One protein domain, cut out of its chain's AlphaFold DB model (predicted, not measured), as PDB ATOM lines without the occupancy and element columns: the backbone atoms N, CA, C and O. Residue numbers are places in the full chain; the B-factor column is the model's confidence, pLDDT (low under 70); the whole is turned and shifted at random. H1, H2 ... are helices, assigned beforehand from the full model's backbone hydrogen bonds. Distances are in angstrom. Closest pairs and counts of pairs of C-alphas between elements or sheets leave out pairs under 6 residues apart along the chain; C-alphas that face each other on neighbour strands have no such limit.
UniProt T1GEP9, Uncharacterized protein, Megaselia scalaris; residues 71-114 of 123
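This is residues 71 to 114 of the 123 residues of an uncharacterized protein of Megaselia scalaris (UniProt T1GEP9). Two helices meet near their ends as a V, with the long helix H1 as one arm and the shorter H2 folding back from its far end as the other. The arms open away from the corner, and residues 71 to 89 and 106 to 114 stand free. The printed part has 44 residues, with two named helices, H1 then H2, and no named strand: all helix. It is flat, spanning 40 by 27 by 6 A, and only just loose, close to extended, with a radius of gyration of the C-alphas of 13.5 A.

H1, residues 71 to 96, is 37.1 A long, from C-alpha 71 at (1.090, -5.464, -5.737) to C-alpha 96 at (26.305, -32.697, -4.698). H2, residues 98 to 112, is 21.4 A long and ends at C-alpha 112 at (33.343, -9.032, -5.965).

H1 touches H2 with residues 90 to 95 alone, and H2 touches H1 with residues 100 to 104 alone. Their closest C-alphas, those of Ala 94 and Ala 101, are 4.2 A apart. They run opposite ways at a steep tilt of 46 degrees. In H1 and H2 every O i to N i+4 pair is within hydrogen-bond range.

The two C-alphas farthest apart, those of Glu 71 and Pro 98, are 40.0 A apart. The printed part has no cut, and the link from H1 to H2 is tight. Mean pLDDT of the printed part is 75.6; residues 71 to 80, 111 to 112 and 114 are under 70.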
ATOM      1  N   GLU A  71       0.492  -4.701  -4.639       55.47
ATOM      2  CA  GLU A  71       1.090  -5.464  -5.737       55.47
ATOM      3  C   GLU A  71       2.615  -5.339  -5.819       55.47
ATOM      4  O   GLU A  71       3.293  -6.336  -6.050       55.47
ATOM      5  N   ILE A  72       3.177  -4.151  -5.588       50.44
ATOM      6  CA  ILE A  72       4.630  -3.942  -5.606       50.44
ATOM      7  C   ILE A  72       5.271  -4.595  -4.380       50.44
ATOM      8  O   ILE A  72       6.334  -5.197  -4.498       50.44
ATOM      9  N   GLN A  73       4.610  -4.548  -3.219       55.72
ATOM     10  CA  GLN A  73       5.086  -5.239  -2.016       55.72
ATOM     11  C   GLN A  73       5.091  -6.761  -2.220       55.72
ATOM     12  O   GLN A  73       6.103  -7.413  -1.965       55.72
ATOM     13  N   LYS A  74       4.009  -7.317  -2.785       63.88
ATOM     14  CA  LYS A  74       3.931  -8.736  -3.168       63.88
ATOM     15  C   LYS A  74       4.979  -9.108  -4.213       63.88
ATOM     16  O   LYS A  74       5.588 -10.168  -4.108       63.88
ATOM     17  N   GLY A  75       5.222  -8.239  -5.192       61.66
ATOM     18  CA  GLY A  75       6.265  -8.432  -6.198       61.66
ATOM     19  C   GLY A  75       7.661  -8.500  -5.577       61.66
ATOM     20  O   GLY A  75       8.421  -9.415  -5.882       61.66
ATOM     21  N   LEU A  76       7.987  -7.590  -4.654       61.06
ATOM     22  CA  LEU A  76       9.260  -7.603  -3.924       61.06
ATOM     23  C   LEU A  76       9.422  -8.872  -3.078       61.06
ATOM     24  O   LEU A  76      10.498  -9.470  -3.077       61.06
ATOM     25  N   GLU A  77       8.357  -9.319  -2.411       64.06
ATOM     26  CA  GLU A  77       8.375 -10.553  -1.622       64.06
ATOM     27  C   GLU A  77       8.563 -11.799  -2.502       64.06
ATOM     28  O   GLU A  77       9.353 -12.681  -2.167       64.06
ATOM     29  N   GLN A  78       7.923 -11.847  -3.674       65.38
ATOM     30  CA  GLN A  78       8.118 -12.915  -4.660       65.38
ATOM     31  C   GLN A  78       9.541 -12.936  -5.226       65.38
ATOM     32  O   GLN A  78      10.133 -14.008  -5.351       65.38
ATOM     33  N   ILE A  79      10.108 -11.767  -5.537       65.69
ATOM     34  CA  ILE A  79      11.495 -11.645  -6.005       65.69
ATOM     35  C   ILE A  79      12.452 -12.140  -4.916       65.69
ATOM     36  O   ILE A  79      13.331 -12.953  -5.195       65.69
ATOM     37  N   TYR A  80      12.250 -11.711  -3.669       69.38
ATOM     38  CA  TYR A  80      13.062 -12.142  -2.533       69.38
ATOM     39  C   TYR A  80      12.971 -13.658  -2.301       69.38
ATOM     40  O   TYR A  80      13.994 -14.330  -2.151       69.38
ATOM     41  N   ALA A  81      11.759 -14.218  -2.338       76.19
ATOM     42  CA  ALA A  81      11.537 -15.654  -2.217       76.19
ATOM     43  C   ALA A  81      12.215 -16.439  -3.352       76.19
ATOM     44  O   ALA A  81      12.840 -17.469  -3.096       76.19
ATOM     45  N   GLY A  82      12.141 -15.938  -4.589       74.00
ATOM     46  CA  GLY A  82      12.782 -16.550  -5.753       74.00
ATOM     47  C   GLY A  82      14.310 -16.554  -5.664       74.00
ATOM     48  O   GLY A  82      14.930 -17.587  -5.914       74.00
ATOM     49  N   ILE A  83      14.915 -15.435  -5.246       73.56
ATOM     50  CA  ILE A  83      16.368 -15.330  -5.025       73.56
ATOM     51  C   ILE A  83      16.807 -16.342  -3.965       73.56
ATOM     52  O   ILE A  83      17.697 -17.151  -4.224       73.56
ATOM     53  N   LYS A  84      16.112 -16.379  -2.824       75.38
ATOM     54  CA  LYS A  84      16.422 -17.298  -1.724       75.38
ATOM     55  C   LYS A  84      16.343 -18.769  -2.145       75.38
ATOM     56  O   LYS A  84      17.227 -19.558  -1.823       75.38
ATOM     57  N   GLN A  85      15.299 -19.149  -2.884       76.69
ATOM     58  CA  GLN A  85      15.160 -20.513  -3.409       76.69
ATOM     59  C   GLN A  85      16.281 -20.870  -4.385       76.69
ATOM     60  O   GLN A  85      16.759 -22.006  -4.411       76.69
ATOM     61  N   GLN A  86      16.691 -19.914  -5.217       72.94
ATOM     62  CA  GLN A  86      17.771 -20.126  -6.164       72.94
ATOM     63  C   GLN A  86      19.111 -20.308  -5.449       72.94
ATOM     64  O   GLN A  86      19.857 -21.207  -5.821       72.94
ATOM     65  N   GLU A  87      19.395 -19.532  -4.406       74.38
ATOM     66  CA  GLU A  87      20.589 -19.707  -3.571       74.38
ATOM     67  C   GLU A  87      20.647 -21.101  -2.942       74.38
ATOM     68  O   GLU A  87      21.638 -21.805  -3.133       74.38
ATOM     69  N   GLU A  88      19.556 -21.563  -2.328       81.88
ATOM     70  CA  GLU A  88      19.495 -22.895  -1.714       81.88
ATOM     71  C   GLU A  88      19.716 -24.013  -2.745       81.88
ATOM     72  O   GLU A  88      20.467 -24.960  -2.509       81.88
ATOM     73  N   ARG A  89      19.124 -23.888  -3.939       81.38
ATOM     74  CA  ARG A  89      19.343 -24.827  -5.052       81.38
ATOM     75  C   ARG A  89      20.802 -24.850  -5.507       81.38
ATOM     76  O   ARG A  89      21.331 -25.917  -5.825       81.38
ATOM     77  N   LEU A  90      21.442 -23.682  -5.573       80.06
ATOM     78  CA  LEU A  90      22.853 -23.556  -5.937       80.06
ATOM     79  C   LEU A  90      23.751 -24.182  -4.862       80.06
ATOM     80  O   LEU A  90      24.707 -24.874  -5.202       80.06
ATOM     81  N   GLU A  91      23.435 -23.988  -3.584       84.06
ATOM     82  CA  GLU A  91      24.158 -24.590  -2.462       84.06
ATOM     83  C   GLU A  91      23.972 -26.106  -2.404       84.06
ATOM     84  O   GLU A  91      24.946 -26.844  -2.248       84.06
ATOM     85  N   GLU A  92      22.749 -26.599  -2.599       87.50
ATOM     86  CA  GLU A  92      22.478 -28.032  -2.672       87.50
ATOM     87  C   GLU A  92      23.262 -28.672  -3.820       87.50
ATOM     88  O   GLU A  92      23.861 -29.741  -3.663       87.50
ATOM     89  N   ARG A  93      23.307 -28.011  -4.975       85.25
ATOM     90  CA  ARG A  93      24.088 -28.489  -6.108       85.25
ATOM     91  C   ARG A  93      25.586 -28.446  -5.837       85.25
ATOM     92  O   ARG A  93      26.259 -29.419  -6.146       85.25
ATOM     93  N   ALA A  94      26.094 -27.379  -5.225       86.19
ATOM     94  CA  ALA A  94      27.494 -27.293  -4.807       86.19
ATOM     95  C   ALA A  94      27.855 -28.389  -3.793       86.19
ATOM     96  O   ALA A  94      28.979 -28.883  -3.774       86.19
ATOM     97  N   ARG A  95      26.891 -28.818  -2.973       88.62
ATOM     98  CA  ARG A  95      27.064 -29.955  -2.069       88.62
ATOM     99  C   ARG A  95      27.122 -31.295  -2.810       88.62
ATOM    100  O   ARG A  95      27.836 -32.188  -2.363       88.62
ATOM    101  N   LYS A  96      26.355 -31.460  -3.894       88.31
ATOM    102  CA  LYS A  96      26.305 -32.697  -4.698       88.31
ATOM    103  C   LYS A  96      27.463 -32.805  -5.694       88.31
ATOM    104  O   LYS A  96      27.928 -33.913  -5.939       88.31
ATOM    105  N   ASP A  97      27.916 -31.682  -6.246       89.25
ATOM    106  CA  ASP A  97      28.929 -31.618  -7.295       89.25
ATOM    107  C   ASP A  97      30.083 -30.660  -6.912       89.25
ATOM    108  O   ASP A  97      29.877 -29.445  -6.792       89.25
ATOM    109  N   PRO A  98      31.310 -31.177  -6.705       86.50
ATOM    110  CA  PRO A  98      32.447 -30.363  -6.273       86.50
ATOM    111  C   PRO A  98      32.999 -29.436  -7.371       86.50
ATOM    112  O   PRO A  98      33.619 -28.421  -7.045       86.50
ATOM    113  N   ASP A  99      32.776 -29.738  -8.655       88.50
ATOM    114  CA  ASP A  99      33.177 -28.859  -9.765       88.50
ATOM    115  C   ASP A  99      32.298 -27.598  -9.794       88.50
ATOM    116  O   ASP A  99      32.782 -26.462  -9.859       88.50
ATOM    117  N   PHE A 100      30.996 -27.784  -9.575       86.69
ATOM    118  CA  PHE A 100      30.019 -26.719  -9.419       86.69
ATOM    119  C   PHE A 100      30.312 -25.823  -8.212       86.69
ATOM    120  O   PHE A 100      30.188 -24.603  -8.320       86.69
ATOM    121  N   ALA A 101      30.752 -26.389  -7.081       86.56
ATOM    122  CA  ALA A 101      31.164 -25.608  -5.913       86.56
ATOM    123  C   ALA A 101      32.326 -24.656  -6.242       86.56
ATOM    124  O   ALA A 101      32.280 -23.468  -5.909       86.56
ATOM    125  N   ARG A 102      33.331 -25.151  -6.976       87.44
ATOM    126  CA  ARG A 102      34.473 -24.347  -7.433       87.44
ATOM    127  C   ARG A 102      34.040 -23.243  -8.399       87.44
ATOM    128  O   ARG A 102      34.540 -22.123  -8.314       87.44
ATOM    129  N   LYS A 103      33.086 -23.531  -9.287       83.75
ATOM    130  CA  LYS A 103      32.511 -22.559 -10.227       83.75
ATOM    131  C   LYS A 103      31.670 -21.488  -9.520       83.75
ATOM    132  O   LYS A 103      31.757 -20.310  -9.864       83.75
ATOM    133  N   LEU A 104      30.898 -21.868  -8.499       82.81
ATOM    134  CA  LEU A 104      30.129 -20.945  -7.660       82.81
ATOM    135  C   LEU A 104      31.050 -19.988  -6.894       82.81
ATOM    136  O   LEU A 104      30.772 -18.792  -6.832       82.81
ATOM    137  N   GLU A 105      32.157 -20.493  -6.351       83.88
ATOM    138  CA  GLU A 105      33.159 -19.679  -5.663       83.88
ATOM    139  C   GLU A 105      33.895 -18.732  -6.616       83.88
ATOM    140  O   GLU A 105      33.995 -17.539  -6.337       83.88
ATOM    141  N   GLN A 106      34.308 -19.215  -7.792       77.62
ATOM    142  CA  GLN A 106      34.871 -18.355  -8.838       77.62
ATOM    143  C   GLN A 106      33.911 -17.232  -9.230       77.62
ATOM    144  O   GLN A 106      34.354 -16.102  -9.409       77.62
ATOM    145  N   ARG A 107      32.599 -17.500  -9.297       74.62
ATOM    146  CA  ARG A 107      31.582 -16.468  -9.545       74.62
ATOM    147  C   ARG A 107      31.472 -15.463  -8.396       74.62
ATOM    148  O   ARG A 107      31.321 -14.275  -8.657       74.62
ATOM    149  N   LYS A 108      31.530 -15.911  -7.136       76.62
ATOM    150  CA  LYS A 108      31.518 -15.011  -5.964       76.62
ATOM    151  C   LYS A 108      32.706 -14.055  -6.005       76.62
ATOM    152  O   LYS A 108      32.510 -12.854  -5.844       76.62
ATOM    153  N   VAL A 109      33.895 -14.588  -6.300       77.69
ATOM    154  CA  VAL A 109      35.103 -13.787  -6.513       77.69
ATOM    155  C   VAL A 109      34.872 -12.824  -7.672       77.69
ATOM    156  O   VAL A 109      34.959 -11.626  -7.441       77.69
ATOM    157  N   ALA A 110      34.454 -13.326  -8.843       70.69
ATOM    158  CA  ALA A 110      34.187 -12.551 -10.058       70.69
ATOM    159  C   ALA A 110      33.256 -11.342  -9.829       70.69
ATOM    160  O   ALA A 110      33.560 -10.214 -10.220       70.69
ATOM    161  N   ASN A 111      32.138 -11.568  -9.136       68.69
ATOM    162  CA  ASN A 111      31.181 -10.519  -8.801       68.69
ATOM    163  C   ASN A 111      31.763  -9.511  -7.796       68.69
ATOM    164  O   ASN A 111      31.467  -8.322  -7.899       68.69
ATOM    165  N   GLN A 112      32.621  -9.945  -6.862       66.81
ATOM    166  CA  GLN A 112      33.343  -9.032  -5.965       66.81
ATOM    167  C   GLN A 112      34.352  -8.146  -6.707       66.81
ATOM    168  O   GLN A 112      34.511  -6.990  -6.327       66.81
ATOM    169  N   ASN A 113      35.005  -8.628  -7.770       71.50
ATOM    170  CA  ASN A 113      35.895  -7.805  -8.605       71.50
ATOM    171  C   ASN A 113      35.187  -7.133  -9.796       71.50
ATOM    172  O   ASN A 113      35.847  -6.740 -10.760       71.50
ATOM    173  N   GLY A 114      33.857  -6.987  -9.742       67.44
ATOM    174  CA  GLY A 114      33.077  -6.238 -10.734       67.44
ATOM    175  C   GLY A 114      32.938  -6.924 -12.097       67.44
ATOM    176  O   GLY A 114      32.560  -6.284 -13.075       67.44
TER     177      GLY A 114